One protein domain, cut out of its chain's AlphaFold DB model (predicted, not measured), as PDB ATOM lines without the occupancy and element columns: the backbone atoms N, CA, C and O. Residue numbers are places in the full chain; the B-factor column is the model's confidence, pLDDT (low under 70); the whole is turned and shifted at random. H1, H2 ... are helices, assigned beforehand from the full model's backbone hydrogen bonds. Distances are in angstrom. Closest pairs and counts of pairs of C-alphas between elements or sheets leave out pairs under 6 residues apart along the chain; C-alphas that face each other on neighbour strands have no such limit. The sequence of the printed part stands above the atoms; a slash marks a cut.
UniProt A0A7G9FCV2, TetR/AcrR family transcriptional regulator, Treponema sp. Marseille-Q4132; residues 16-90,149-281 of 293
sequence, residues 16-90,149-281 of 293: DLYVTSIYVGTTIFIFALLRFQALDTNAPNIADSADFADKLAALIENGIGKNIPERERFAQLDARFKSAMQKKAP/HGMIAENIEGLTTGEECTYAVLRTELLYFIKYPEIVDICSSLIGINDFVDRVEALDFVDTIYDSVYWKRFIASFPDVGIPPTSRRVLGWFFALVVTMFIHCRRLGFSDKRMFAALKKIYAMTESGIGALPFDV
ATOM      1  N   ASP A  16       4.366 -43.612 -25.246       85.31
ATOM      2  CA  ASP A  16       3.422 -43.616 -26.350       85.31
ATOM      3  C   ASP A  16       3.379 -42.237 -26.975       85.31
ATOM      4  O   ASP A  16       3.661 -42.097 -28.163       85.31
ATOM      5  N   LEU A  17       3.200 -41.211 -26.143       87.44
ATOM      6  CA  LEU A  17       3.271 -39.823 -26.582       87.44
ATOM      7  C   LEU A  17       4.632 -39.494 -27.213       87.44
ATOM      8  O   LEU A  17       4.706 -38.737 -28.183       87.44
ATOM      9  N   TYR A  18       5.722 -40.074 -26.703       89.75
ATOM     10  CA  TYR A  18       7.054 -39.877 -27.272       89.75
ATOM     11  C   TYR A  18       7.212 -40.526 -28.653       89.75
ATOM     12  O   TYR A  18       7.724 -39.892 -29.575       89.75
ATOM     13  N   VAL A  19       6.747 -41.767 -28.831       91.75
ATOM     14  CA  VAL A  19       6.769 -42.451 -30.135       91.75
ATOM     15  C   VAL A  19       5.856 -41.739 -31.139       91.75
ATOM     16  O   VAL A  19       6.255 -41.550 -32.288       91.75
ATOM     17  N   THR A  20       4.689 -41.258 -30.706       93.69
ATOM     18  CA  THR A  20       3.820 -40.394 -31.518       93.69
ATOM     19  C   THR A  20       4.531 -39.105 -31.918       93.69
ATOM     20  O   THR A  20       4.500 -38.728 -33.086       93.69
ATOM     21  N   SER A  21       5.256 -38.468 -30.996       92.44
ATOM     22  CA  SER A  21       6.033 -37.258 -31.292       92.44
ATOM     23  C   SER A  21       7.139 -37.514 -32.321       92.44
ATOM     24  O   SER A  21       7.376 -36.666 -33.179       92.44
ATOM     25  N   ILE A  22       7.785 -38.688 -32.286       93.69
ATOM     26  CA  ILE A  22       8.751 -39.101 -33.316       93.69
ATOM     27  C   ILE A  22       8.061 -39.213 -34.677       93.69
ATOM     28  O   ILE A  22       8.567 -38.651 -35.646       93.69
ATOM     29  N   TYR A  23       6.918 -39.897 -34.760       96.38
ATOM     30  CA  TYR A  23       6.173 -40.038 -36.014       96.38
ATOM     31  C   TYR A  23       5.748 -38.681 -36.585       96.38
ATOM     32  O   TYR A  23       6.075 -38.374 -37.732       96.38
ATOM     33  N   VAL A  24       5.092 -37.844 -35.776       96.31
ATOM     34  CA  VAL A  24       4.602 -36.522 -36.193       96.31
ATOM     35  C   VAL A  24       5.768 -35.621 -36.597       96.31
ATOM     36  O   VAL A  24       5.791 -35.096 -37.708       96.31
ATOM     37  N   GLY A  25       6.771 -35.480 -35.727       94.25
ATOM     38  CA  GLY A  25       7.908 -34.591 -35.958       94.25
ATOM     39  C   GLY A  25       8.733 -34.992 -37.178       94.25
ATOM     40  O   GLY A  25       9.078 -34.137 -37.994       94.25
ATOM     41  N   THR A  26       9.001 -36.291 -37.348       93.81
ATOM     42  CA  THR A  26       9.746 -36.797 -38.511       93.81
ATOM     43  C   THR A  26       8.945 -36.615 -39.794       93.81
ATOM     44  O   THR A  26       9.495 -36.160 -40.791       93.81
ATOM     45  N   THR A  27       7.644 -36.909 -39.778       95.06
ATOM     46  CA  THR A  27       6.777 -36.735 -40.953       95.06
ATOM     47  C   THR A  27       6.733 -35.270 -41.385       95.06
ATOM     48  O   THR A  27       7.014 -34.974 -42.543       95.06
ATOM     49  N   ILE A  28       6.509 -34.337 -40.452       95.00
ATOM     50  CA  ILE A  28       6.528 -32.897 -40.754       95.00
ATOM     51  C   ILE A  28       7.872 -32.478 -41.349       95.00
ATOM     52  O   ILE A  28       7.915 -31.837 -42.398       95.00
ATOM     53  N   PHE A  29       8.970 -32.858 -40.695       91.88
ATOM     54  CA  PHE A  29      10.311 -32.479 -41.118       91.88
ATOM     55  C   PHE A  29      10.633 -32.973 -42.533       91.88
ATOM     56  O   PHE A  29      11.085 -32.193 -43.371       91.88
ATOM     57  N   ILE A  30      10.360 -34.246 -42.826       89.81
ATOM     58  CA  ILE A  30      10.681 -34.844 -44.124       89.81
ATOM     59  C   ILE A  30       9.820 -34.256 -45.233       89.81
ATOM     60  O   ILE A  30      10.364 -33.823 -46.246       89.81
ATOM     61  N   PHE A  31       8.501 -34.166 -45.053       92.19
ATOM     62  CA  PHE A  31       7.639 -33.611 -46.097       92.19
ATOM     63  C   PHE A  31       7.890 -32.117 -46.328       92.19
ATOM     64  O   PHE A  31       7.832 -31.670 -47.473       92.19
ATOM     65  N   ALA A  32       8.255 -31.350 -45.294       91.94
ATOM     66  CA  ALA A  32       8.687 -29.964 -45.469       91.94
ATOM     67  C   ALA A  32       9.954 -29.870 -46.335       91.94
ATOM     68  O   ALA A  32      10.005 -29.067 -47.267       91.94
ATOM     69  N   LEU A  33      10.954 -30.718 -46.082       88.19
ATOM     70  CA  LEU A  33      12.177 -30.747 -46.888       88.19
ATOM     71  C   LEU A  33      11.918 -31.195 -48.328       88.19
ATOM     72  O   LEU A  33      12.429 -30.577 -49.260       88.19
ATOM     73  N   LEU A  34      11.085 -32.220 -48.522       87.56
ATOM     74  CA  LEU A  34      10.675 -32.671 -49.851       87.56
ATOM     75  C   LEU A  34       9.925 -31.578 -50.617       87.56
ATOM     76  O   LEU A  34      10.100 -31.450 -51.830       87.56
ATOM     77  N   ARG A  35       9.119 -30.764 -49.927       90.44
ATOM     78  CA  ARG A  35       8.460 -29.604 -50.530       90.44
ATOM     79  C   ARG A  35       9.458 -28.532 -50.947       90.44
ATOM     80  O   ARG A  35       9.335 -28.029 -52.059       90.44
ATOM     81  N   PHE A  36      10.441 -28.199 -50.110       89.25
ATOM     82  CA  PHE A  36      11.491 -27.248 -50.496       89.25
ATOM     83  C   PHE A  36      12.261 -27.735 -51.727       89.25
ATOM     84  O   PHE A  36      12.365 -26.998 -52.701       89.25
ATOM     85  N   GLN A  37      12.663 -29.008 -51.756       85.00
ATOM     86  CA  GLN A  37      13.303 -29.608 -52.929       85.00
ATOM     87  C   GLN A  37      12.398 -29.553 -54.173       85.00
ATOM     88  O   GLN A  37      12.867 -29.268 -55.275       85.00
ATOM     89  N   ALA A  38      11.095 -29.814 -54.024       87.19
ATOM     90  CA  ALA A  38      10.138 -29.738 -55.127       87.19
ATOM     91  C   ALA A  38      10.013 -28.308 -55.682       87.19
ATOM     92  O   ALA A  38       9.979 -28.136 -56.899       87.19
ATOM     93  N   LEU A  39       9.993 -27.297 -54.808       89.19
ATOM     94  CA  LEU A  39       9.978 -25.884 -55.194       89.19
ATOM     95  C   LEU A  39      11.273 -25.486 -55.915       89.19
ATOM     96  O   LEU A  39      11.205 -24.907 -56.995       89.19
ATOM     97  N   ASP A  40      12.433 -25.869 -55.378       87.62
ATOM     98  CA  ASP A  40      13.748 -25.560 -55.963       87.62
ATOM     99  C   ASP A  40      13.928 -26.174 -57.361       87.62
ATOM    100  O   ASP A  40      14.615 -25.621 -58.221       87.62
ATOM    101  N   THR A  41      13.285 -27.319 -57.606       85.06
ATOM    102  CA  THR A  41      13.331 -28.053 -58.881       85.06
ATOM    103  C   THR A  41      12.169 -27.740 -59.826       85.06
ATOM    104  O   THR A  41      12.084 -28.342 -60.896       85.06
ATOM    105  N   ASN A  42      11.290 -26.793 -59.473       87.31
ATOM    106  CA  ASN A  42      10.075 -26.452 -60.224       87.31
ATOM    107  C   ASN A  42       9.207 -27.678 -60.569       87.31
ATOM    108  O   ASN A  42       8.703 -27.804 -61.688       87.31
ATOM    109  N   ALA A  43       9.042 -28.606 -59.622       86.12
ATOM    110  CA  ALA A  43       8.168 -29.753 -59.829       86.12
ATOM    111  C   ALA A  43       6.713 -29.287 -60.081       86.12
ATOM    112  O   ALA A  43       6.267 -28.296 -59.501       86.12
ATOM    113  N   PRO A  44       5.950 -29.981 -60.942       87.31
ATOM    114  CA  PRO A  44       4.573 -29.596 -61.236       87.31
ATOM    115  C   PRO A  44       3.643 -29.869 -60.045       87.31
ATOM    116  O   PRO A  44       3.928 -30.723 -59.206       87.31
ATOM    117  N   ASN A  45       2.485 -29.199 -60.032       89.25
ATOM    118  CA  ASN A  45       1.368 -29.466 -59.114       89.25
ATOM    119  C   ASN A  45       1.737 -29.401 -57.620       89.25
ATOM    120  O   ASN A  45       1.256 -30.203 -56.822       89.25
ATOM    121  N   ILE A  46       2.603 -28.462 -57.237       94.19
ATOM    122  CA  ILE A  46       2.911 -28.201 -55.828       94.19
ATOM    123  C   ILE A  46       1.791 -27.345 -55.235       94.19
ATOM    124  O   ILE A  46       1.462 -26.288 -55.774       94.19
ATOM    125  N   ALA A  47       1.228 -27.800 -54.119       94.25
ATOM    126  CA  ALA A  47       0.235 -27.059 -53.358       94.25
ATOM    127  C   ALA A  47       0.812 -25.758 -52.774       94.25
ATOM    128  O   ALA A  47       1.998 -25.665 -52.411       94.25
ATOM    129  N   ASP A  48      -0.050 -24.752 -52.614       95.62
ATOM    130  CA  ASP A  48       0.308 -23.586 -51.814       95.62
ATOM    131  C   ASP A  48       0.580 -23.982 -50.350       95.62
ATOM    132  O   ASP A  48       0.415 -25.130 -49.936       95.62
ATOM    133  N   SER A  49       1.103 -23.047 -49.558       94.69
ATOM    134  CA  SER A  49       1.560 -23.371 -48.204       94.69
ATOM    135  C   SER A  49       0.431 -23.773 -47.250       94.69
ATOM    136  O   SER A  49       0.701 -24.544 -46.333       94.69
ATOM    137  N   ALA A  50      -0.791 -23.263 -47.437       96.12
ATOM    138  CA  ALA A  50      -1.928 -23.611 -46.589       96.12
ATOM    139  C   ALA A  50      -2.473 -24.991 -46.976       96.12
ATOM    140  O   ALA A  50      -2.554 -25.870 -46.123       96.12
ATOM    141  N   ASP A  51      -2.708 -25.219 -48.272       96.88
ATOM    142  CA  ASP A  51      -3.180 -26.510 -48.789       96.88
ATOM    143  C   ASP A  51      -2.176 -27.642 -48.499       96.88
ATOM    144  O   ASP A  51      -2.556 -28.740 -48.099       96.88
ATOM    145  N   PHE A  52      -0.870 -27.372 -48.604       97.06
ATOM    146  CA  PHE A  52       0.161 -28.331 -48.198       97.06
ATOM    147  C   PHE A  52       0.077 -28.691 -46.708       97.06
ATOM    148  O   PHE A  52       0.202 -29.863 -46.355       97.06
ATOM    149  N   ALA A  53      -0.107 -27.697 -45.834       96.69
ATOM    150  CA  ALA A  53      -0.188 -27.930 -44.398       96.69
ATOM    151  C   ALA A  53      -1.424 -28.768 -44.038       96.69
ATOM    152  O   ALA A  53      -1.293 -29.730 -43.281       96.69
ATOM    153  N   ASP A  54      -2.577 -28.460 -44.635       97.62
ATOM    154  CA  ASP A  54      -3.826 -29.195 -44.421       97.62
ATOM    155  C   ASP A  54      -3.716 -30.645 -44.915       97.62
ATOM    156  O   ASP A  54      -4.084 -31.584 -44.208       97.62
ATOM    157  N   LYS A  55      -3.125 -30.863 -46.096       97.00
ATOM    158  CA  LYS A  55      -2.897 -32.208 -46.650       97.00
ATOM    159  C   LYS A  55      -1.905 -33.032 -45.835       97.00
ATOM    160  O   LYS A  55      -2.108 -34.227 -45.624       97.00
ATOM    161  N   LEU A  56      -0.835 -32.407 -45.344       96.75
ATOM    162  CA  LEU A  56       0.131 -33.073 -44.476       96.75
ATOM    163  C   LEU A  56      -0.478 -33.419 -43.111       96.75
ATOM    164  O   LEU A  56      -0.232 -34.510 -42.595       96.75
ATOM    165  N   ALA A  57      -1.296 -32.528 -42.546       95.94
ATOM    166  CA  ALA A  57      -2.063 -32.815 -41.338       95.94
ATOM    167  C   ALA A  57      -3.021 -33.992 -41.568       95.94
ATOM    168  O   ALA A  57      -3.032 -34.927 -40.770       95.94
ATOM    169  N   ALA A  58      -3.722 -34.023 -42.705       95.06
ATOM    170  CA  ALA A  58      -4.605 -35.127 -43.064       95.06
ATOM    171  C   ALA A  58      -3.864 -36.473 -43.173       95.06
ATOM    172  O   ALA A  58      -4.396 -37.484 -42.714       95.06
ATOM    173  N   LEU A  59      -2.639 -36.497 -43.719       95.62
ATOM    174  CA  LEU A  59      -1.789 -37.697 -43.716       95.62
ATOM    175  C   LEU A  59      -1.449 -38.143 -42.286       95.62
ATOM    176  O   LEU A  59      -1.503 -39.331 -41.988       95.62
ATOM    177  N   ILE A  60      -1.084 -37.213 -41.403       96.06
ATOM    178  CA  ILE A  60      -0.721 -37.525 -40.012       96.06
ATOM    179  C   ILE A  60      -1.934 -38.056 -39.235       96.06
ATOM    180  O   ILE A  60      -1.812 -39.003 -38.456       96.06
ATOM    181  N   GLU A  61      -3.105 -37.458 -39.443       93.19
ATOM    182  CA  GLU A  61      -4.341 -37.803 -38.742       93.19
ATOM    183  C   GLU A  61      -4.940 -39.128 -39.208       93.19
ATOM    184  O   GLU A  61      -5.377 -39.911 -38.363       93.19
ATOM    185  N   ASN A  62      -4.912 -39.401 -40.516       92.19
ATOM    186  CA  ASN A  62      -5.627 -40.527 -41.128       92.19
ATOM    187  C   ASN A  62      -4.709 -41.633 -41.674       92.19
ATOM    188  O   ASN A  62      -5.184 -42.710 -42.039       92.19
ATOM    189  N   GLY A  63      -3.399 -41.390 -41.737       92.56
ATOM    190  CA  GLY A  63      -2.431 -42.311 -42.322       92.56
ATOM    191  C   GLY A  63      -2.597 -42.442 -43.833       92.56
ATOM    192  O   GLY A  63      -3.233 -41.620 -44.495       92.56
ATOM    193  N   ILE A  64      -2.018 -43.503 -44.395       91.44
ATOM    194  CA  ILE A  64      -2.132 -43.811 -45.828       91.44
ATOM    195  C   ILE A  64      -3.409 -44.583 -46.198       91.44
ATOM    196  O   ILE A  64      -3.579 -44.950 -47.360       91.44
ATOM    197  N   GLY A  65      -4.315 -44.799 -45.239       70.62
ATOM    198  CA  GLY A  65      -5.663 -45.309 -45.483       70.62
ATOM    199  C   GLY A  65      -5.720 -46.799 -45.801       70.62
ATOM    200  O   GLY A  65      -6.487 -47.203 -46.679       70.62
ATOM    201  N   LYS A  66      -4.919 -47.627 -45.120       72.38
ATOM    202  CA  LYS A  66      -4.921 -49.076 -45.351       72.38
ATOM    203  C   LYS A  66      -5.115 -49.899 -44.073       72.38
ATOM    204  O   LYS A  66      -4.997 -49.398 -42.958       72.38
ATOM    205  N   ASN A  67      -5.460 -51.176 -44.241       78.38
ATOM    206  CA  ASN A  67      -5.857 -52.062 -43.150       78.38
ATOM    207  C   ASN A  67      -4.655 -52.693 -42.441       78.38
ATOM    208  O   ASN A  67      -3.807 -53.341 -43.050       78.38
ATOM    209  N   ILE A  68      -4.634 -52.603 -41.115       82.56
ATOM    210  CA  ILE A  68      -3.617 -53.263 -40.294       82.56
ATOM    211  C   ILE A  68      -3.819 -54.795 -40.353       82.56
ATOM    212  O   ILE A  68      -4.924 -55.264 -40.071       82.56
ATOM    213  N   PRO A  69      -2.779 -55.592 -40.679       83.12
ATOM    214  CA  PRO A  69      -2.856 -57.049 -40.664       83.12
ATOM    215  C   PRO A  69      -3.307 -57.610 -39.313       83.12
ATOM    216  O   PRO A  69      -3.020 -57.062 -38.249       83.12
ATOM    217  N   GLU A  70      -3.954 -58.772 -39.335       84.12
ATOM    218  CA  GLU A  70      -4.346 -59.455 -38.104       84.12
ATOM    219  C   GLU A  70      -3.130 -59.936 -37.290       84.12
ATOM    220  O   GLU A  70      -2.034 -60.178 -37.807       84.12
ATOM    221  N   ARG A  71      -3.328 -60.125 -35.980       82.88
ATOM    222  CA  ARG A  71      -2.259 -60.470 -35.025       82.88
ATOM    223  C   ARG A  71      -1.477 -61.727 -35.412       82.88
ATOM    224  O   ARG A  71      -0.254 -61.749 -35.265       82.88
ATOM    225  N   GLU A  72      -2.164 -62.769 -35.877       87.25
ATOM    226  CA  GLU A  72      -1.515 -64.013 -36.300       87.25
ATOM    227  C   GLU A  72      -0.613 -63.770 -37.512       87.25
ATOM    228  O   GLU A  72       0.550 -64.183 -37.526       87.25
ATOM    229  N   ARG A  73      -1.113 -63.011 -38.491       90.25
ATOM    230  CA  ARG A  73      -0.348 -62.646 -39.679       90.25
ATOM    231  C   ARG A  73       0.898 -61.842 -39.316       90.25
ATOM    232  O   ARG A  73       1.977 -62.145 -39.821       90.25
ATOM    233  N   PHE A  74       0.806 -60.902 -38.374       88.38
ATOM    234  CA  PHE A  74       1.982 -60.187 -37.870       88.38
ATOM    235  C   PHE A  74       3.052 -61.102 -37.290       88.38
ATOM    236  O   PHE A  74       4.235 -60.897 -37.557       88.38
ATOM    237  N   ALA A  75       2.660 -62.101 -36.498       89.62
ATOM    238  CA  ALA A  75       3.612 -63.037 -35.912       89.62
ATOM    239  C   ALA A  75       4.337 -63.853 -36.997       89.62
ATOM    240  O   ALA A  75       5.550 -64.059 -36.906       89.62
ATOM    241  N   GLN A  76       3.619 -64.257 -38.054       93.69
ATOM    242  CA  GLN A  76       4.204 -64.938 -39.214       93.69
ATOM    243  C   GLN A  76       5.209 -64.041 -39.952       93.69
ATOM    244  O   GLN A  76       6.325 -64.477 -40.244       93.69
ATOM    245  N   LEU A  77       4.845 -62.779 -40.214       94.50
ATOM    246  CA  LEU A  77       5.727 -61.799 -40.858       94.50
ATOM    247  C   LEU A  77       6.972 -61.519 -40.005       94.50
ATOM    248  O   LEU A  77       8.091 -61.574 -40.510       94.50
ATOM    249  N   ASP A  78       6.802 -61.309 -38.696       93.50
ATOM    250  CA  ASP A  78       7.904 -61.096 -37.752       93.50
ATOM    251  C   ASP A  78       8.904 -62.261 -37.772       93.50
ATOM    252  O   ASP A  78      10.119 -62.043 -37.840       93.50
ATOM    253  N   ALA A  79       8.407 -63.500 -37.736       94.25
ATOM    254  CA  ALA A  79       9.244 -64.694 -37.793       94.25
ATOM    255  C   ALA A  79       9.985 -64.805 -39.134       94.25
ATOM    256  O   ALA A  79      11.198 -65.051 -39.150       94.25
ATOM    257  N   ARG A  80       9.282 -64.570 -40.251       94.88
ATOM    258  CA  ARG A  80       9.856 -64.582 -41.603       94.88
ATOM    259  C   ARG A  80      10.995 -63.571 -41.724       94.88
ATOM    260  O   ARG A  80      12.113 -63.949 -42.078       94.88
ATOM    261  N   PHE A  81      10.736 -62.308 -41.396       95.00
ATOM    262  CA  PHE A  81      11.701 -61.225 -41.589       95.00
ATOM    263  C   PHE A  81      12.916 -61.379 -40.673       95.00
ATOM    264  O   PHE A  81      14.049 -61.168 -41.109       95.00
ATOM    265  N   LYS A  82      12.712 -61.838 -39.429       93.31
ATOM    266  CA  LYS A  82      13.809 -62.168 -38.508       93.31
ATOM    267  C   LYS A  82      14.688 -63.302 -39.046       93.31
ATOM    268  O   LYS A  82      15.913 -63.199 -38.977       93.31
ATOM    269  N   SER A  83      14.086 -64.357 -39.597       93.06
ATOM    270  CA  SER A  83      14.817 -65.489 -40.187       93.06
ATOM    271  C   SER A  83      15.659 -65.064 -41.393       93.06
ATOM    272  O   SER A  83      16.838 -65.410 -41.476       93.06
ATOM    273  N   ALA A  84      15.100 -64.246 -42.293       91.12
ATOM    274  CA  ALA A  84      15.848 -63.670 -43.413       91.12
ATOM    275  C   ALA A  84      17.069 -62.870 -42.922       91.12
ATOM    276  O   ALA A  84      18.170 -62.992 -43.458       91.12
ATOM    277  N   MET A  85      16.896 -62.123 -41.830       92.19
ATOM    278  CA  MET A  85      17.932 -61.282 -41.232       92.19
ATOM    279  C   MET A  85      19.088 -62.081 -40.644       92.19
ATOM    280  O   MET A  85      20.255 -61.730 -40.833       92.19
ATOM    281  N   GLN A  86      18.788 -63.187 -39.965       89.88
ATOM    282  CA  GLN A  86      19.803 -64.062 -39.377       89.88
ATOM    283  C   GLN A  86      20.760 -64.625 -40.431       89.88
ATOM    284  O   GLN A  86      21.959 -64.699 -40.171       89.88
ATOM    285  N   LYS A  87      20.259 -64.918 -41.636       89.69
ATOM    286  CA  LYS A  87      21.041 -65.481 -42.750       89.69
ATOM    287  C   LYS A  87      21.990 -64.482 -43.421       89.69
ATOM    288  O   LYS A  87      22.860 -64.900 -44.178       89.69
ATOM    289  N   LYS A  88      21.838 -63.173 -43.185       89.38
ATOM    290  CA  LYS A  88      22.687 -62.159 -43.828       89.38
ATOM    291  C   LYS A  88      24.119 -62.199 -43.287       89.38
ATOM    292  O   LYS A  88      24.320 -62.248 -42.072       89.38
ATOM    293  N   ALA A  89      25.088 -62.147 -44.200       91.12
ATOM    294  CA  ALA A  89      26.520 -62.081 -43.902       91.12
ATOM    295  C   ALA A  89      26.859 -60.855 -43.032       91.12
ATOM    296  O   ALA A  89      26.113 -59.886 -43.084       91.12
ATOM    297  N   PRO A  90      27.959 -60.834 -42.267       92.62
ATOM    298  CA  PRO A  90      28.401 -59.629 -41.555       92.62
ATOM    299  C   PRO A  90      28.702 -58.453 -42.509       92.62
ATOM    300  O   PRO A  90      28.698 -58.613 -43.736       92.62
ATOM    301  N   HIS A 149      18.323 -52.673 -49.298       82.94
ATOM    302  CA  HIS A 149      17.151 -52.672 -50.172       82.94
ATOM    303  C   HIS A 149      16.901 -54.031 -50.838       82.94
ATOM    304  O   HIS A 149      15.753 -54.451 -50.955       82.94
ATOM    305  N   GLY A 150      17.953 -54.773 -51.194       84.44
ATOM    306  CA  GLY A 150      17.830 -56.156 -51.654       84.44
ATOM    307  C   GLY A 150      17.167 -57.045 -50.601       84.44
ATOM    308  O   GLY A 150      16.333 -57.884 -50.929       84.44
ATOM    309  N   MET A 151      17.442 -56.804 -49.318       88.25
ATOM    310  CA  MET A 151      16.750 -57.513 -48.249       88.25
ATOM    311  C   MET A 151      15.271 -57.117 -48.122       88.25
ATOM    312  O   MET A 151      14.425 -57.979 -47.883       88.25
ATOM    313  N   ILE A 152      14.950 -55.833 -48.273       88.75
ATOM    314  CA  ILE A 152      13.557 -55.374 -48.306       88.75
ATOM    315  C   ILE A 152      12.813 -56.068 -49.454       88.75
ATOM    316  O   ILE A 152      11.728 -56.601 -49.236       88.75
ATOM    317  N   ALA A 153      13.418 -56.140 -50.643       85.69
ATOM    318  CA  ALA A 153      12.840 -56.817 -51.801       85.69
ATOM    319  C   ALA A 153      12.564 -58.311 -51.537       85.69
ATOM    320  O   ALA A 153      11.451 -58.770 -51.780       85.69
ATOM    321  N   GLU A 154      13.518 -59.049 -50.956       87.88
ATOM    322  CA  GLU A 154      13.334 -60.459 -50.553       87.88
ATOM    323  C   GLU A 154      12.186 -60.651 -49.541       87.88
ATOM    324  O   GLU A 154      11.466 -61.653 -49.558       87.88
ATOM    325  N   ASN A 155      12.006 -59.698 -48.621       91.00
ATOM    326  CA  ASN A 155      10.940 -59.765 -47.622       91.00
ATOM    327  C   ASN A 155       9.573 -59.365 -48.187       91.00
ATOM    328  O   ASN A 155       8.564 -59.894 -47.723       91.00
ATOM    329  N   ILE A 156       9.542 -58.489 -49.194       89.06
ATOM    330  CA  ILE A 156       8.333 -58.115 -49.936       89.06
ATOM    331  C   ILE A 156       7.878 -59.236 -50.880       89.06
ATOM    332  O   ILE A 156       6.684 -59.371 -51.145       89.06
ATOM    333  N   GLU A 157       8.801 -60.060 -51.378       86.62
ATOM    334  CA  GLU A 157       8.483 -61.132 -52.318       86.62
ATOM    335  C   GLU A 157       7.352 -62.042 -51.796       86.62
ATOM    336  O   GLU A 157       7.374 -62.529 -50.661       86.62
ATOM    337  N   GLY A 158       6.321 -62.256 -52.613       84.75
ATOM    338  CA  GLY A 158       5.173 -63.096 -52.259       84.75
ATOM    339  C   GLY A 158       4.209 -62.514 -51.215       84.75
ATOM    340  O   GLY A 158       3.279 -63.216 -50.818       84.75
ATOM    341  N   LEU A 159       4.394 -61.269 -50.759       88.69
ATOM    342  CA  LEU A 159       3.363 -60.549 -50.003       88.69
ATOM    343  C   LEU A 159       2.251 -60.081 -50.946       88.69
ATOM    344  O   LEU A 159       2.496 -59.772 -52.114       88.69
ATOM    345  N   THR A 160       1.017 -60.050 -50.447       82.62
ATOM    346  CA  THR A 160      -0.172 -59.855 -51.293       82.62
ATOM    347  C   THR A 160      -0.862 -58.513 -51.087       82.62
ATOM    348  O   THR A 160      -1.657 -58.118 -51.941       82.62
ATOM    349  N   THR A 161      -0.556 -57.792 -50.004       85.62
ATOM    350  CA  THR A 161      -1.245 -56.543 -49.649       85.62
ATOM    351  C   THR A 161      -0.298 -55.350 -49.503       85.62
ATOM    352  O   THR A 161       0.916 -55.487 -49.329       85.62
ATOM    353  N   GLY A 162      -0.877 -54.149 -49.599       84.62
ATOM    354  CA  GLY A 162      -0.187 -52.868 -49.454       84.62
ATOM    355  C   GLY A 162       0.569 -52.756 -48.133       84.62
ATOM    356  O   GLY A 162       1.715 -52.310 -48.094       84.62
ATOM    357  N   GLU A 163      -0.121 -53.182 -47.088       88.25
ATOM    358  CA  GLU A 163       0.144 -52.990 -45.669       88.25
ATOM    359  C   GLU A 163       1.195 -53.968 -45.160       88.25
ATOM    360  O   GLU A 163       2.051 -53.605 -44.352       88.25
ATOM    361  N   GLU A 164       1.182 -55.197 -45.682       91.00
ATOM    362  CA  GLU A 164       2.233 -56.180 -45.428       91.00
ATOM    363  C   GLU A 164       3.577 -55.697 -45.964       91.00
ATOM    364  O   GLU A 164       4.599 -55.836 -45.294       91.00
ATOM    365  N   CYS A 165       3.583 -55.095 -47.151       89.88
ATOM    366  CA  CYS A 165       4.795 -54.561 -47.752       89.88
ATOM    367  C   CYS A 165       5.300 -53.302 -47.032       89.88
ATOM    368  O   CYS A 165       6.503 -53.203 -46.804       89.88
ATOM    369  N   THR A 166       4.423 -52.382 -46.600       91.19
ATOM    370  CA  THR A 166       4.836 -51.265 -45.729       91.19
ATOM    371  C   THR A 166       5.487 -51.804 -44.455       91.19
ATOM    372  O   THR A 166       6.571 -51.365 -44.067       91.19
ATOM    373  N   TYR A 167       4.860 -52.807 -43.822       93.94
ATOM    374  CA  TYR A 167       5.420 -53.441 -42.633       93.94
ATOM    375  C   TYR A 167       6.766 -54.098 -42.938       93.94
ATOM    376  O   TYR A 167       7.703 -53.954 -42.156       93.94
ATOM    377  N   ALA A 168       6.895 -54.775 -44.081       93.38
ATOM    378  CA  ALA A 168       8.138 -55.396 -44.516       93.38
ATOM    379  C   ALA A 168       9.274 -54.381 -44.637       93.38
ATOM    380  O   ALA A 168      10.361 -54.669 -44.141       93.38
ATOM    381  N   VAL A 169       9.033 -53.198 -45.214       92.12
ATOM    382  CA  VAL A 169      10.032 -52.118 -45.285       92.12
ATOM    383  C   VAL A 169      10.470 -51.713 -43.878       92.12
ATOM    384  O   VAL A 169      11.615 -51.960 -43.496       92.12
ATOM    385  N   LEU A 170       9.539 -51.193 -43.071       95.06
ATOM    386  CA  LEU A 170       9.841 -50.631 -41.750       95.06
ATOM    387  C   LEU A 170      10.489 -51.668 -40.816       95.06
ATOM    388  O   LEU A 170      11.443 -51.389 -40.084       95.06
ATOM    389  N   ARG A 171       9.979 -52.904 -40.843       96.25
ATOM    390  CA  ARG A 171      10.461 -54.002 -40.002       96.25
ATOM    391  C   ARG A 171      11.837 -54.484 -40.419       96.25
ATOM    392  O   ARG A 171      12.648 -54.785 -39.540       96.25
ATOM    393  N   THR A 172      12.094 -54.566 -41.723       95.00
ATOM    394  CA  THR A 172      13.393 -54.981 -42.257       95.00
ATOM    395  C   THR A 172      14.457 -53.946 -41.946       95.00
ATOM    396  O   THR A 172      15.511 -54.329 -41.447       95.00
ATOM    397  N   GLU A 173      14.171 -52.659 -42.150       93.69
ATOM    398  CA  GLU A 173      15.086 -51.564 -41.809       93.69
ATOM    399  C   GLU A 173      15.459 -51.586 -40.324       93.69
ATOM    400  O   GLU A 173      16.639 -51.553 -39.979       93.69
ATOM    401  N   LEU A 174      14.484 -51.744 -39.421       96.06
ATOM    402  CA  LEU A 174      14.789 -51.816 -37.992       96.06
ATOM    403  C   LEU A 174      15.669 -53.023 -37.652       96.06
ATOM    404  O   LEU A 174      16.623 -52.899 -36.885       96.06
ATOM    405  N   LEU A 175      15.350 -54.204 -38.190       96.12
ATOM    406  CA  LEU A 175      16.187 -55.383 -37.965       96.12
ATOM    407  C   LEU A 175      17.601 -55.174 -38.522       96.12
ATOM    408  O   LEU A 175      18.561 -55.632 -37.905       96.12
ATOM    409  N   TYR A 176      17.720 -54.461 -39.643       94.69
ATOM    410  CA  TYR A 176      18.993 -54.093 -40.244       94.69
ATOM    411  C   TYR A 176      19.839 -53.253 -39.290       94.69
ATOM    412  O   TYR A 176      20.973 -53.626 -39.004       94.69
ATOM    413  N   PHE A 177      19.272 -52.191 -38.718       93.38
ATOM    414  CA  PHE A 177      19.981 -51.330 -37.767       93.38
ATOM    415  C   PHE A 177      20.279 -52.000 -36.427       93.38
ATOM    416  O   PHE A 177      21.301 -51.708 -35.814       93.38
ATOM    417  N   ILE A 178      19.430 -52.925 -35.969       94.19
ATOM    418  CA  ILE A 178      19.735 -53.735 -34.781       94.19
ATOM    419  C   ILE A 178      20.924 -54.658 -35.052       94.19
ATOM    420  O   ILE A 178      21.793 -54.804 -34.196       94.19
ATOM    421  N   LYS A 179      20.972 -55.285 -36.233       93.81
ATOM    422  CA  LYS A 179      22.060 -56.199 -36.593       93.81
ATOM    423  C   LYS A 179      23.365 -55.458 -36.905       93.81
ATOM    424  O   LYS A 179      24.431 -55.990 -36.609       93.81
ATOM    425  N   TYR A 180      23.272 -54.267 -37.491       93.31
ATOM    426  CA  TYR A 180      24.397 -53.455 -37.957       93.31
ATOM    427  C   TYR A 180      24.294 -52.008 -37.436       93.31
ATOM    428  O   TYR A 180      24.061 -51.075 -38.214       93.31
ATOM    429  N   PRO A 181      24.428 -51.785 -36.116       90.94
ATOM    430  CA  PRO A 181      24.275 -50.458 -35.519       90.94
ATOM    431  C   PRO A 181      25.295 -49.433 -36.038       90.94
ATOM    432  O   PRO A 181      25.007 -48.239 -36.028       90.94
ATOM    433  N   GLU A 182      26.453 -49.877 -36.533       89.81
ATOM    434  CA  GLU A 182      27.511 -49.042 -37.112       89.81
ATOM    435  C   GLU A 182      27.032 -48.235 -38.329       89.81
ATOM    436  O   GLU A 182      27.541 -47.147 -38.602       89.81
ATOM    437  N   ILE A 183      26.023 -48.734 -39.049       88.12
ATOM    438  CA  ILE A 183      25.450 -48.047 -40.213       88.12
ATOM    439  C   ILE A 183      24.765 -46.741 -39.806       88.12
ATOM    440  O   ILE A 183      24.757 -45.777 -40.568       88.12
ATOM    441  N   VAL A 184      24.249 -46.653 -38.581       83.12
ATOM    442  CA  VAL A 184      23.542 -45.457 -38.106       83.12
ATOM    443  C   VAL A 184      24.480 -44.265 -37.935       83.12
ATOM    444  O   VAL A 184      24.076 -43.128 -38.189       83.12
ATOM    445  N   ASP A 185      25.744 -44.498 -37.588       78.38
ATOM    446  CA  ASP A 185      26.753 -43.435 -37.514       78.38
ATOM    447  C   ASP A 185      27.025 -42.846 -38.908       78.38
ATOM    448  O   ASP A 185      27.138 -41.626 -39.064       78.38
ATOM    449  N   ILE A 186      27.035 -43.701 -39.939       80.94
ATOM    450  CA  ILE A 186      27.144 -43.298 -41.346       80.94
ATOM    451  C   ILE A 186      25.914 -42.474 -41.752       80.94
ATOM    452  O   ILE A 186      26.071 -41.351 -42.232       80.94
ATOM    453  N   CYS A 187      24.699 -42.980 -41.512       76.81
ATOM    454  CA  CYS A 187      23.454 -42.284 -41.856       76.81
ATOM    455  C   CYS A 187      23.350 -40.911 -41.174       76.81
ATOM    456  O   CYS A 187      23.049 -39.912 -41.822       76.81
ATOM    457  N   SER A 188      23.641 -40.844 -39.875       69.00
ATOM    458  CA  SER A 188      23.515 -39.608 -39.094       69.00
ATOM    459  C   SER A 188      24.559 -38.548 -39.454       69.00
ATOM    460  O   SER A 188      24.248 -37.359 -39.409       69.00
ATOM    461  N   SER A 189      25.778 -38.952 -39.824       67.38
ATOM    462  CA  SER A 189      26.888 -38.013 -40.028       67.38
ATOM    463  C   SER A 189      27.044 -37.536 -41.464       67.38
ATOM    464  O   SER A 189      27.409 -36.385 -41.691       67.38
ATOM    465  N   LEU A 190      26.861 -38.426 -42.439       59.22
ATOM    466  CA  LEU A 190      27.262 -38.163 -43.824       59.22
ATOM    467  C   LEU A 190      26.121 -37.737 -44.725       59.22
ATOM    468  O   LEU A 190      26.360 -37.186 -45.795       59.22
ATOM    469  N   ILE A 191      24.908 -38.069 -44.320       55.34
ATOM    470  CA  ILE A 191      23.848 -38.251 -45.283       55.34
ATOM    471  C   ILE A 191      22.657 -37.343 -44.973       55.34
ATOM    472  O   ILE A 191      21.798 -37.130 -45.816       55.34
ATOM    473  N   GLY A 192      22.561 -36.768 -43.772       53.72
ATOM    474  CA  GLY A 192      21.263 -36.261 -43.335       53.72
ATOM    475  C   GLY A 192      20.188 -37.345 -43.527       53.72
ATOM    476  O   GLY A 192      20.470 -38.498 -43.845       53.72
ATOM    477  N   ILE A 193      18.924 -37.014 -43.328       46.00
ATOM    478  CA  ILE A 193      17.878 -38.028 -43.504       46.00
ATOM    479  C   ILE A 193      17.448 -38.143 -44.984       46.00
ATOM    480  O   ILE A 193      17.021 -39.208 -45.419       46.00
ATOM    481  N   ASN A 194      17.654 -37.094 -45.790       46.66
ATOM    482  CA  ASN A 194      17.172 -37.037 -47.178       46.66
ATOM    483  C   ASN A 194      18.200 -37.471 -48.232       46.66
ATOM    484  O   ASN A 194      17.830 -38.044 -49.253       46.66
ATOM    485  N   ASP A 195      19.492 -37.254 -47.985       53.22
ATOM    486  CA  ASP A 195      20.555 -37.469 -48.979       53.22
ATOM    487  C   ASP A 195      20.900 -38.978 -49.116       53.22
ATOM    488  O   ASP A 195      21.660 -39.362 -50.003       53.22
ATOM    489  N   PHE A 196      20.342 -39.860 -48.260       51.75
ATOM    490  CA  PHE A 196      20.637 -41.318 -48.235       51.75
ATOM    491  C   PHE A 196      20.084 -42.011 -49.450       51.75
ATOM    492  O   PHE A 196      20.685 -42.928 -50.003       51.75
ATOM    493  N   VAL A 197      18.924 -41.523 -49.850       48.03
ATOM    494  CA  VAL A 197      18.180 -42.017 -50.980       48.03
ATOM    495  C   VAL A 197      18.608 -41.290 -52.261       48.03
ATOM    496  O   VAL A 197      18.641 -41.914 -53.321       48.03
ATOM    497  N   ASP A 198      19.005 -40.015 -52.170       50.66
ATOM    498  CA  ASP A 198      19.410 -39.204 -53.327       50.66
ATOM    499  C   ASP A 198      20.856 -39.455 -53.795       50.66
ATOM    500  O   ASP A 198      21.115 -39.400 -54.995       50.66
ATOM    501  N   ARG A 199      21.792 -39.830 -52.907       48.72
ATOM    502  CA  ARG A 199      23.181 -40.187 -53.287       48.72
ATOM    503  C   ARG A 199      23.316 -41.534 -53.993       48.72
ATOM    504  O   ARG A 199      24.420 -41.950 -54.349       48.72
ATOM    505  N   VAL A 200      22.205 -42.224 -54.214       46.03
ATOM    506  CA  VAL A 200      22.167 -43.436 -55.018       46.03
ATOM    507  C   VAL A 200      22.036 -43.036 -56.487       46.03
ATOM    508  O   VAL A 200      20.997 -43.220 -57.114       46.03
ATOM    509  N   GLU A 201      23.131 -42.559 -57.081       43.19
ATOM    510  CA  GLU A 201      23.344 -42.630 -58.536       43.19
ATOM    511  C   GLU A 201      23.601 -44.102 -58.939       43.19
ATOM    512  O   GLU A 201      24.645 -44.523 -59.445       43.19
ATOM    513  N   ALA A 202      22.645 -44.959 -58.600       43.22
ATOM    514  CA  ALA A 202      22.560 -46.350 -59.007       43.22
ATOM    515  C   ALA A 202      21.126 -46.601 -59.462       43.22
ATOM    516  O   ALA A 202      20.423 -47.423 -58.875       43.22
ATOM    517  N   LEU A 203      20.728 -45.830 -60.479       46.91
ATOM    518  CA  LEU A 203      19.446 -45.931 -61.170       46.91
ATOM    519  C   LEU A 203      19.087 -47.415 -61.384       46.91
ATOM    520  O   LEU A 203      18.130 -47.892 -60.804       46.91
ATOM    521  N   ASP A 204      19.965 -48.231 -61.961       50.34
ATOM    522  CA  ASP A 204      19.589 -49.591 -62.389       50.34
ATOM    523  C   ASP A 204      19.066 -50.571 -61.299       50.34
ATOM    524  O   ASP A 204      18.139 -51.343 -61.556       50.34
ATOM    525  N   PHE A 205      19.617 -50.585 -60.074       50.16
ATOM    526  CA  PHE A 205      19.185 -51.548 -59.033       50.16
ATOM    527  C   PHE A 205      18.045 -51.009 -58.172       50.16
ATOM    528  O   PHE A 205      17.107 -51.724 -57.820       50.16
ATOM    529  N   VAL A 206      18.138 -49.732 -57.821       53.53
ATOM    530  CA  VAL A 206      17.149 -49.084 -56.974       53.53
ATOM    531  C   VAL A 206      15.893 -48.740 -57.781       53.53
ATOM    532  O   VAL A 206      14.797 -48.863 -57.238       53.53
ATOM    533  N   ASP A 207      16.012 -48.500 -59.091       55.25
ATOM    534  CA  ASP A 207      14.871 -48.446 -60.005       55.25
ATOM    535  C   ASP A 207      14.163 -49.797 -60.070       55.25
ATOM    536  O   ASP A 207      12.950 -49.810 -60.016       55.25
ATOM    537  N   THR A 208      14.846 -50.949 -60.025       56.31
ATOM    538  CA  THR A 208      14.151 -52.259 -59.975       56.31
ATOM    539  C   THR A 208      13.222 -52.380 -58.755       56.31
ATOM    540  O   THR A 208      12.140 -52.971 -58.835       56.31
ATOM    541  N   ILE A 209      13.615 -51.788 -57.624       59.41
ATOM    542  CA  ILE A 209      12.774 -51.729 -56.428       59.41
ATOM    543  C   ILE A 209      11.703 -50.654 -56.602       59.41
ATOM    544  O   ILE A 209      10.534 -50.966 -56.422       59.41
ATOM    545  N   TYR A 210      12.043 -49.436 -57.028       62.09
ATOM    546  CA  TYR A 210      11.082 -48.344 -57.224       62.09
ATOM    547  C   TYR A 210      10.060 -48.576 -58.350       62.09
ATOM    548  O   TYR A 210       8.953 -48.035 -58.269       62.09
ATOM    549  N   ASP A 211      10.400 -49.387 -59.351       63.19
ATOM    550  CA  ASP A 211       9.597 -49.731 -60.529       63.19
ATOM    551  C   ASP A 211       8.790 -51.014 -60.373       63.19
ATOM    552  O   ASP A 211       8.042 -51.382 -61.292       63.19
ATOM    553  N   SER A 212       8.904 -51.692 -59.228       69.50
ATOM    554  CA  SER A 212       8.113 -52.887 -58.981       69.50
ATOM    555  C   SER A 212       6.617 -52.561 -59.084       69.50
ATOM    556  O   SER A 212       6.152 -51.468 -58.740       69.50
ATOM    557  N   VAL A 213       5.832 -53.529 -59.568       72.62
ATOM    558  CA  VAL A 213       4.373 -53.378 -59.737       72.62
ATOM    559  C   VAL A 213       3.707 -52.946 -58.429       72.62
ATOM    560  O   VAL A 213       2.739 -52.185 -58.447       72.62
ATOM    561  N   TYR A 214       4.252 -53.396 -57.298       76.44
ATOM    562  CA  TYR A 214       3.819 -52.975 -55.976       76.44
ATOM    563  C   TYR A 214       3.980 -51.463 -55.780       76.44
ATOM    564  O   TYR A 214       2.994 -50.794 -55.483       76.44
ATOM    565  N   TRP A 215       5.181 -50.911 -55.980       79.75
ATOM    566  CA  TRP A 215       5.443 -49.498 -55.699       79.75
ATOM    567  C   TRP A 215       4.685 -48.571 -56.642       79.75
ATOM    568  O   TRP A 215       4.155 -47.557 -56.199       79.75
ATOM    569  N   LYS A 216       4.511 -48.960 -57.909       82.44
ATOM    570  CA  LYS A 216       3.656 -48.217 -58.850       82.44
ATOM    571  C   LYS A 216       2.210 -48.125 -58.363       82.44
ATOM    572  O   LYS A 216       1.625 -47.046 -58.382       82.44
ATOM    573  N   ARG A 217       1.643 -49.240 -57.885       82.50
ATOM    574  CA  ARG A 217       0.287 -49.266 -57.307       82.50
ATOM    575  C   ARG A 217       0.208 -48.478 -56.006       82.50
ATOM    576  O   ARG A 217      -0.732 -47.717 -55.827       82.50
ATOM    577  N   PHE A 218       1.200 -48.647 -55.135       86.06
ATOM    578  CA  PHE A 218       1.294 -47.936 -53.867       86.06
ATOM    579  C   PHE A 218       1.296 -46.422 -54.089       86.06
ATOM    580  O   PHE A 218       0.536 -45.715 -53.442       86.06
ATOM    581  N   ILE A 219       2.127 -45.928 -55.010       88.25
ATOM    582  CA  ILE A 219       2.238 -44.497 -55.306       88.25
ATOM    583  C   ILE A 219       0.964 -43.965 -55.956       88.25
ATOM    584  O   ILE A 219       0.527 -42.873 -55.609       88.25
ATOM    585  N   ALA A 220       0.326 -44.748 -56.828       87.19
ATOM    586  CA  ALA A 220      -0.958 -44.377 -57.414       87.19
ATOM    587  C   ALA A 220      -2.093 -44.271 -56.378       87.19
ATOM    588  O   ALA A 220      -3.037 -43.518 -56.600       87.19
ATOM    589  N   SER A 221      -2.014 -45.009 -55.265       87.19
ATOM    590  CA  SER A 221      -2.983 -44.937 -54.166       87.19
ATOM    591  C   SER A 221      -2.490 -44.117 -52.971       87.19
ATOM    592  O   SER A 221      -3.110 -44.176 -51.911       87.19
ATOM    593  N   PHE A 222      -1.345 -43.439 -53.078       91.31
ATOM    594  CA  PHE A 222      -0.804 -42.647 -51.977       91.31
ATOM    595  C   PHE A 222      -1.648 -41.375 -51.793       91.31
ATOM    596  O   PHE A 222      -2.025 -40.771 -52.802       91.31
ATOM    597  N   PRO A 223      -1.944 -40.949 -50.550       91.94
ATOM    598  CA  PRO A 223      -2.688 -39.716 -50.317       91.94
ATOM    599  C   PRO A 223      -2.020 -38.505 -50.974       91.94
ATOM    600  O   PRO A 223      -0.792 -38.399 -51.005       91.94
ATOM    601  N   ASP A 224      -2.826 -37.567 -51.472       92.31
ATOM    602  CA  ASP A 224      -2.300 -36.285 -51.930       92.31
ATOM    603  C   ASP A 224      -1.794 -35.481 -50.727       92.31
ATOM    604  O   ASP A 224      -2.568 -35.056 -49.874       92.31
ATOM    605  N   VAL A 225      -0.481 -35.275 -50.682       92.38
ATOM    606  CA  VAL A 225       0.226 -34.515 -49.642       92.38
ATOM    607  C   VAL A 225       0.639 -33.117 -50.117       92.38
ATOM    608  O   VAL A 225       1.493 -32.481 -49.507       92.38
ATOM    609  N   GLY A 226       0.121 -32.652 -51.257       92.19
ATOM    610  CA  GLY A 226       0.465 -31.353 -51.841       92.19
ATOM    611  C   GLY A 226       1.820 -31.316 -52.558       92.19
ATOM    612  O   GLY A 226       2.275 -30.248 -52.967       92.19
ATOM    613  N   ILE A 227       2.466 -32.473 -52.726       91.69
ATOM    614  CA  ILE A 227       3.641 -32.680 -53.579       91.69
ATOM    615  C   ILE A 227       3.480 -33.992 -54.361       91.69
ATOM    616  O   ILE A 227       2.937 -34.951 -53.812       91.69
ATOM    617  N   PRO A 228       3.988 -34.095 -55.607       86.88
ATOM    618  CA  PRO A 228       3.895 -35.336 -56.374       86.88
ATOM    619  C   PRO A 228       4.533 -36.522 -55.628       86.88
ATOM    620  O   PRO A 228       5.728 -36.456 -55.300       86.88
ATOM    621  N   PRO A 229       3.794 -37.611 -55.353       85.19
ATOM    622  CA  PRO A 229       4.370 -38.766 -54.688       85.19
ATOM    623  C   PRO A 229       5.289 -39.519 -55.652       85.19
ATOM    624  O   PRO A 229       4.981 -39.710 -56.828       85.19
ATOM    625  N   THR A 230       6.436 -39.964 -55.149       84.38
ATOM    626  CA  THR A 230       7.333 -40.880 -55.863       84.38
ATOM    627  C   THR A 230       7.783 -41.973 -54.907       84.38
ATOM    628  O   THR A 230       7.882 -41.738 -53.699       84.38
ATOM    629  N   SER A 231       8.091 -43.164 -55.431       81.06
ATOM    630  CA  SER A 231       8.584 -44.288 -54.620       81.06
ATOM    631  C   SER A 231       9.806 -43.876 -53.797       81.06
ATOM    632  O   SER A 231       9.901 -44.204 -52.618       81.06
ATOM    633  N   ARG A 232      10.678 -43.054 -54.395       78.62
ATOM    634  CA  ARG A 232      11.849 -42.457 -53.750       78.62
ATOM    635  C   ARG A 232      11.489 -41.623 -52.519       78.62
ATOM    636  O   ARG A 232      12.059 -41.827 -51.452       78.62
ATOM    637  N   ARG A 233      10.536 -40.697 -52.658       83.56
ATOM    638  CA  ARG A 233      10.107 -39.797 -51.576       83.56
ATOM    639  C   ARG A 233       9.482 -40.566 -50.416       83.56
ATOM    640  O   ARG A 233       9.806 -40.304 -49.262       83.56
ATOM    641  N   VAL A 234       8.622 -41.537 -50.722       86.06
ATOM    642  CA  VAL A 234       7.938 -42.324 -49.689       86.06
ATOM    643  C   VAL A 234       8.896 -43.274 -48.972       86.06
ATOM    644  O   VAL A 234       8.872 -43.341 -47.746       86.06
ATOM    645  N   LEU A 235       9.786 -43.958 -49.696       83.19
ATOM    646  CA  LEU A 235      10.804 -44.800 -49.062       83.19
ATOM    647  C   LEU A 235      11.785 -43.981 -48.217       83.19
ATOM    648  O   LEU A 235      12.132 -44.410 -47.121       83.19
ATOM    649  N   GLY A 236      12.151 -42.773 -48.656       82.38
ATOM    650  CA  GLY A 236      12.914 -41.834 -47.831       82.38
ATOM    651  C   GLY A 236      12.206 -41.477 -46.520       82.38
ATOM    652  O   GLY A 236      12.836 -41.457 -45.466       82.38
ATOM    653  N   TRP A 237      10.886 -41.269 -46.552       90.69
ATOM    654  CA  TRP A 237      10.090 -41.044 -45.341       90.69
ATOM    655  C   TRP A 237      10.027 -42.273 -44.421       90.69
ATOM    656  O   TRP A 237      10.195 -42.133 -43.209       90.69
ATOM    657  N   PHE A 238       9.845 -43.479 -44.959       91.44
ATOM    658  CA  PHE A 238       9.880 -44.713 -44.163       91.44
ATOM    659  C   PHE A 238      11.234 -44.909 -43.479       91.44
ATOM    660  O   PHE A 238      11.288 -45.062 -42.256       91.44
ATOM    661  N   PHE A 239      12.314 -44.763 -44.242       88.31
ATOM    662  CA  PHE A 239      13.675 -44.813 -43.730       88.31
ATOM    663  C   PHE A 239      13.905 -43.788 -42.612       88.31
ATOM    664  O   PHE A 239      14.438 -44.117 -41.548       88.31
ATOM    665  N   ALA A 240      13.442 -42.548 -42.815       88.75
ATOM    666  CA  ALA A 240      13.517 -41.467 -41.840       88.75
ATOM    667  C   ALA A 240      12.843 -41.813 -40.508       88.75
ATOM    668  O   ALA A 240      13.412 -41.566 -39.440       88.75
ATOM    669  N   LEU A 241      11.638 -42.386 -40.567       93.56
ATOM    670  CA  LEU A 241      10.893 -42.809 -39.384       93.56
ATOM    671  C   LEU A 241      11.676 -43.860 -38.596       93.56
ATOM    672  O   LEU A 241      11.848 -43.719 -37.381       93.56
ATOM    673  N   VAL A 242      12.189 -44.887 -39.279       93.56
ATOM    674  CA  VAL A 242      12.909 -45.986 -38.627       93.56
ATOM    675  C   VAL A 242      14.230 -45.513 -38.031       93.56
ATOM    676  O   VAL A 242      14.501 -45.810 -36.865       93.56
ATOM    677  N   VAL A 243      15.042 -44.761 -38.780       90.44
ATOM    678  CA  VAL A 243      16.356 -44.309 -38.296       90.44
ATOM    679  C   VAL A 243      16.215 -43.325 -37.134       90.44
ATOM    680  O   VAL A 243      16.920 -43.456 -36.131       90.44
ATOM    681  N   THR A 244      15.253 -42.396 -37.202       90.69
ATOM    682  CA  THR A 244      14.993 -41.433 -36.121       90.69
ATOM    683  C   THR A 244      14.523 -42.159 -34.867       90.69
ATOM    684  O   THR A 244      15.083 -41.962 -33.785       90.69
ATOM    685  N   MET A 245      13.559 -43.075 -35.006       93.38
ATOM    686  CA  MET A 245      13.105 -43.903 -33.893       93.38
ATOM    687  C   MET A 245      14.254 -44.720 -33.299       93.38
ATOM    688  O   MET A 245      14.427 -44.730 -32.081       93.38
ATOM    689  N   PHE A 246      15.065 -45.380 -34.128       93.50
ATOM    690  CA  PHE A 246      16.183 -46.192 -33.663       93.50
ATOM    691  C   PHE A 246      17.199 -45.364 -32.866       93.50
ATOM    692  O   PHE A 246      17.551 -45.750 -31.751       93.50
ATOM    693  N   ILE A 247      17.619 -44.201 -33.382       90.12
ATOM    694  CA  ILE A 247      18.560 -43.296 -32.699       90.12
ATOM    695  C   ILE A 247      18.014 -42.877 -31.331       90.12
ATOM    696  O   ILE A 247      18.726 -42.957 -30.326       90.12
ATOM    697  N   HIS A 248      16.750 -42.449 -31.269       90.31
ATOM    698  CA  HIS A 248      16.131 -41.995 -30.026       90.31
ATOM    699  C   HIS A 248      15.968 -43.143 -29.018       90.31
ATOM    700  O   HIS A 248      16.358 -43.004 -27.860       90.31
ATOM    701  N   CYS A 249      15.464 -44.298 -29.454       91.00
ATOM    702  CA  CYS A 249      15.304 -45.481 -28.608       91.00
ATOM    703  C   CYS A 249      16.645 -45.990 -28.062       91.00
ATOM    704  O   CYS A 249      16.741 -46.315 -26.878       91.00
ATOM    705  N   ARG A 250      17.696 -46.020 -28.892       89.81
ATOM    706  CA  ARG A 250      19.063 -46.376 -28.482       89.81
ATOM    707  C   ARG A 250      19.584 -45.453 -27.387       89.81
ATOM    708  O   ARG A 250      20.072 -45.933 -26.369       89.81
ATOM    709  N   ARG A 251      19.460 -44.134 -27.584       87.50
ATOM    710  CA  ARG A 251      19.898 -43.118 -26.609       87.50
ATOM    711  C   ARG A 251      19.171 -43.247 -25.270       87.50
ATOM    712  O   ARG A 251      19.764 -42.976 -24.235       87.50
ATOM    713  N   LEU A 252      17.918 -43.695 -25.296       88.69
ATOM    714  CA  LEU A 252      17.095 -43.926 -24.109       88.69
ATOM    715  C   LEU A 252      17.218 -45.347 -23.530       88.69
ATOM    716  O   LEU A 252      16.456 -45.706 -22.633       88.69
ATOM    717  N   GLY A 253      18.138 -46.173 -24.041       89.12
ATOM    718  CA  GLY A 253      18.394 -47.516 -23.515       89.12
ATOM    719  C   GLY A 253      17.245 -48.506 -23.724       89.12
ATOM    720  O   GLY A 253      17.037 -49.398 -22.901       89.12
ATOM    721  N   PHE A 254      16.455 -48.357 -24.790       91.38
ATOM    722  CA  PHE A 254      15.408 -49.329 -25.109       91.38
ATOM    723  C   PHE A 254      16.037 -50.680 -25.471       91.38
ATOM    724  O   PHE A 254      17.040 -50.742 -26.175       91.38
ATOM    725  N   SER A 255      15.409 -51.773 -25.032       92.38
ATOM    726  CA  SER A 255      15.723 -53.111 -25.537       92.38
ATOM    727  C   SER A 255      15.143 -53.315 -26.939       92.38
ATOM    728  O   SER A 255      14.171 -52.649 -27.310       92.38
ATOM    729  N   ASP A 256      15.649 -54.302 -27.681       91.94
ATOM    730  CA  ASP A 256      15.111 -54.689 -28.995       91.94
ATOM    731  C   ASP A 256      13.597 -54.922 -28.951       91.94
ATOM    732  O   ASP A 256      12.858 -54.462 -29.818       91.94
ATOM    733  N   LYS A 257      13.105 -55.576 -27.889       91.12
ATOM    734  CA  LYS A 257      11.671 -55.822 -27.678       91.12
ATOM    735  C   LYS A 257      10.876 -54.514 -27.599       91.12
ATOM    736  O   LYS A 257       9.815 -54.414 -28.213       91.12
ATOM    737  N   ARG A 258      11.393 -53.507 -26.886       91.94
ATOM    738  CA  ARG A 258      10.763 -52.181 -26.793       91.94
ATOM    739  C   ARG A 258      10.855 -51.413 -28.110       91.94
ATOM    740  O   ARG A 258       9.884 -50.763 -28.482       91.94
ATOM    741  N   MET A 259      11.961 -51.527 -28.848       94.50
ATOM    742  CA  MET A 259      12.076 -50.943 -30.192       94.50
ATOM    743  C   MET A 259      11.076 -51.564 -31.170       94.50
ATOM    744  O   MET A 259      10.453 -50.847 -31.944       94.50
ATOM    745  N   PHE A 260      10.860 -52.881 -31.109       93.75
ATOM    746  CA  PHE A 260       9.848 -53.553 -31.929       93.75
ATOM    747  C   PHE A 260       8.430 -53.097 -31.596       93.75
ATOM    748  O   PHE A 260       7.628 -52.903 -32.506       93.75
ATOM    749  N   ALA A 261       8.122 -52.889 -30.316       91.62
ATOM    750  CA  ALA A 261       6.842 -52.322 -29.906       91.62
ATOM    751  C   ALA A 261       6.659 -50.886 -30.432       91.62
ATOM    752  O   ALA A 261       5.610 -50.576 -30.993       91.62
ATOM    753  N   ALA A 262       7.686 -50.038 -30.318       94.31
ATOM    754  CA  ALA A 262       7.666 -48.679 -30.858       94.31
ATOM    755  C   ALA A 262       7.468 -48.668 -32.384       94.31
ATOM    756  O   ALA A 262       6.635 -47.920 -32.889       94.31
ATOM    757  N   LEU A 263       8.151 -49.556 -33.112       95.88
ATOM    758  CA  LEU A 263       7.991 -49.683 -34.560       95.88
ATOM    759  C   LEU A 263       6.569 -50.085 -34.950       95.88
ATOM    760  O   LEU A 263       6.031 -49.532 -35.898       95.88
ATOM    761  N   LYS A 264       5.942 -51.022 -34.226       93.56
ATOM    762  CA  LYS A 264       4.547 -51.404 -34.495       93.56
ATOM    763  C   LYS A 264       3.587 -50.228 -34.313       93.56
ATOM    764  O   LYS A 264       2.635 -50.120 -35.075       93.56
ATOM    765  N   LYS A 265       3.863 -49.322 -33.366       92.94
ATOM    766  CA  LYS A 265       3.101 -48.072 -33.213       92.94
ATOM    767  C   LYS A 265       3.345 -47.108 -34.367       92.94
ATOM    768  O   LYS A 265       2.381 -46.578 -34.903       92.94
ATOM    769  N   ILE A 266       4.599 -46.923 -34.789       95.69
ATOM    770  CA  ILE A 266       4.919 -46.123 -35.984       95.69
ATOM    771  C   ILE A 266       4.216 -46.682 -37.214       95.69
ATOM    772  O   ILE A 266       3.567 -45.932 -37.923       95.69
ATOM    773  N   TYR A 267       4.282 -47.993 -37.431       95.06
ATOM    774  CA  TYR A 267       3.579 -48.659 -38.517       95.06
ATOM    775  C   TYR A 267       2.066 -48.410 -38.462       95.06
ATOM    776  O   TYR A 267       1.480 -48.035 -39.471       95.06
ATOM    777  N   ALA A 268       1.443 -48.566 -37.289       92.69
ATOM    778  CA  ALA A 268       0.017 -48.306 -37.130       92.69
ATOM    779  C   ALA A 268      -0.328 -46.843 -37.459       92.69
ATOM    780  O   ALA A 268      -1.251 -46.604 -38.224       92.69
ATOM    781  N   MET A 269       0.462 -45.869 -36.986       94.69
ATOM    782  CA  MET A 269       0.284 -44.455 -37.354       94.69
ATOM    783  C   MET A 269       0.510 -44.205 -38.848       94.69
ATOM    784  O   MET A 269      -0.204 -43.418 -39.453       94.69
ATOM    785  N   THR A 270       1.473 -44.880 -39.472       94.25
ATOM    786  CA  THR A 270       1.687 -44.786 -40.918       94.25
ATOM    787  C   THR A 270       0.453 -45.256 -41.688       94.25
ATOM    788  O   THR A 270       0.042 -44.570 -42.619       94.25
ATOM    789  N   GLU A 271      -0.155 -46.381 -41.302       91.81
ATOM    790  CA  GLU A 271      -1.294 -46.972 -42.020       91.81
ATOM    791  C   GLU A 271      -2.638 -46.292 -41.719       91.81
ATOM    792  O   GLU A 271      -3.405 -46.039 -42.647       91.81
ATOM    793  N   SER A 272      -2.910 -45.967 -40.450       90.75
ATOM    794  CA  SER A 272      -4.219 -45.481 -39.981       90.75
ATOM    795  C   SER A 272      -4.205 -44.082 -39.359       90.75
ATOM    796  O   SER A 272      -5.245 -43.598 -38.916       90.75
ATOM    797  N   GLY A 273      -3.041 -43.440 -39.269       91.50
ATOM    798  CA  GLY A 273      -2.884 -42.123 -38.659       91.50
ATOM    799  C   GLY A 273      -3.002 -42.133 -37.138       91.50
ATOM    800  O   GLY A 273      -3.233 -43.169 -36.507       91.50
ATOM    801  N   ILE A 274      -2.821 -40.959 -36.530       90.88
ATOM    802  CA  ILE A 274      -2.945 -40.781 -35.075       90.88
ATOM    803  C   ILE A 274      -4.404 -40.725 -34.606       90.88
ATOM    804  O   ILE A 274      -4.670 -41.027 -33.446       90.88
ATOM    805  N   GLY A 275      -5.345 -40.353 -35.484       72.12
ATOM    806  CA  GLY A 275      -6.757 -40.168 -35.142       72.12
ATOM    807  C   GLY A 275      -7.531 -41.478 -34.989       72.12
ATOM    808  O   GLY A 275      -8.505 -41.529 -34.241       72.12
ATOM    809  N   ALA A 276      -7.084 -42.546 -35.656       64.06
ATOM    810  CA  ALA A 276      -7.705 -43.868 -35.578       64.06
ATOM    811  C   ALA A 276      -7.082 -44.779 -34.512       64.06
ATOM    812  O   ALA A 276      -7.603 -45.869 -34.265       64.06
ATOM    813  N   LEU A 277      -5.976 -44.372 -33.878       57.06
ATOM    814  CA  LEU A 277      -5.414 -45.153 -32.788       57.06
ATOM    815  C   LEU A 277      -6.314 -44.988 -31.563       57.06
ATOM    816  O   LEU A 277      -6.385 -43.885 -31.015       57.06
ATOM    817  N   PRO A 278      -6.967 -46.054 -31.062       42.25
ATOM    818  CA  PRO A 278      -7.415 -45.993 -29.690       42.25
ATOM    819  C   PRO A 278      -6.158 -45.716 -28.863       42.25
ATOM    820  O   PRO A 278      -5.124 -46.364 -29.048       42.25
ATOM    821  N   PHE A 279      -6.244 -44.795 -27.907       40.69
ATOM    822  CA  PHE A 279      -5.237 -44.656 -26.847       40.69
ATOM    823  C   PHE A 279      -4.972 -46.006 -26.115       40.69
ATOM    824  O   PHE A 279      -4.030 -46.119 -25.340       40.69
ATOM    825  N   ASP A 280      -5.741 -47.054 -26.451       38.56
ATOM    826  CA  ASP A 280      -5.626 -48.462 -26.083       38.56
ATOM    827  C   ASP A 280      -4.969 -49.416 -27.114       38.56
ATOM    828  O   ASP A 280      -5.211 -50.622 -27.116       38.56
ATOM    829  N   VAL A 281      -3.986 -48.957 -27.904       43.06
ATOM    830  CA  VAL A 281      -2.902 -49.883 -28.343       43.06
ATOM    831  C   VAL A 281      -2.106 -50.401 -27.123       43.06
ATOM    832  O   VAL A 281      -1.272 -51.302 -27.239       43.06
TER     833      VAL A 281
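AT A GLANCE: This is residues 16 to 90 and 149 to 281 of the 293 residues of the protein "TetR/AcrR family transcriptional regulator" of Treponema sp. Marseille-Q4132 (UniProt A0A7G9FCV2). Three helices side by side, H5, H10 and H11, form a bundle at the core; the long H1 packs on H10 and H11 on one side, with H2 folded back beside it as a helical hairpin, and H3 and H4 pack on H5 on the other side. The short helices H6 to H9 follow one another from the end of H5 back to the start of H10 along one side of the bundle, with H6 near H5 and H10 but touching no helix. The printed part has 208 residues, with eleven named helices in the order H1 to H11 and no named strand; the class is all helix. It is compact, with a radius of gyration of the C-alphas of 16.4 A, and spans 45 by 43 by 36 A.

IN THESE COORDINATES: H1, residues 16 to 40, is 36.2 A long, from C-alpha 16 at (3.422, -43.616, -26.350) to C-alpha 40 at (13.748, -25.560, -55.963). H2 is residues 49 to 62. H10, residues 231 to 251, is 30.2 A long, H5, residues 162 to 179, 25.9 A, H11, residues 256 to 272, 24.1 A, and H3, residues 71 to 86, 22.8 A. The shorter helices are H4 at 149 to 156, H6 at 182 to 190, H7 at 195 to 198, H8 at 203 to 210 and H9 at 213 to 220. H11 ends with C-alpha 272 at (-4.219, -45.481, -39.981).

HOW THE PARTS SIT: H1 touches H10, the hub, at a steep tilt of 39 degrees, opposite ways; the closest C-alphas, of Thr 26 and Leu 241, are 6.2 A apart. Residues 24 to 31 of H1 alone touch H2, closest at Val 24 and Ile 60, C-alphas 6.6 A apart. H2 and H11 touch only at their ends, at Asn 62 and Ser 272, C-alphas 5.3 A apart. H10 and H11 form a helical hairpin at 35.2 degrees, only just steep. H5 and H11 touch at a shallow tilt of 26 degrees, opposite ways, closest at Tyr 167 and Tyr 267, C-alphas 6.6 A apart. H3 touches H5 closest at Phe 81 and Thr 172, C-alphas 6.5 A apart; H4 touches H5 at Ile 156 and Cys 165, 5.5 A. H6 is close to H10 but not clearly touching. H7 and H9 only just touch H10, and H8 only just touches H4, each with 3 pairs of C-alphas within 8 A. H1 and H5 are apart. In H1 to H5 and H9 to H11 every O i to N i+4 pair is within hydrogen-bond range; H6 has 4 of 5, H8 3 of 4, and H7 is too short for such a pair.

THE WHOLE: The C-alphas farthest apart, of Ala 50 and Ala 89, are 47.9 A apart. Residues 91 to 148 are not printed, and C-alphas 90 and 149 are 15.8 A apart across this cut. Of the links that are printed whole, none is long. Mean pLDDT of the printed part is 84.3; residues 188 to 212 and 276 to 281 are under 70.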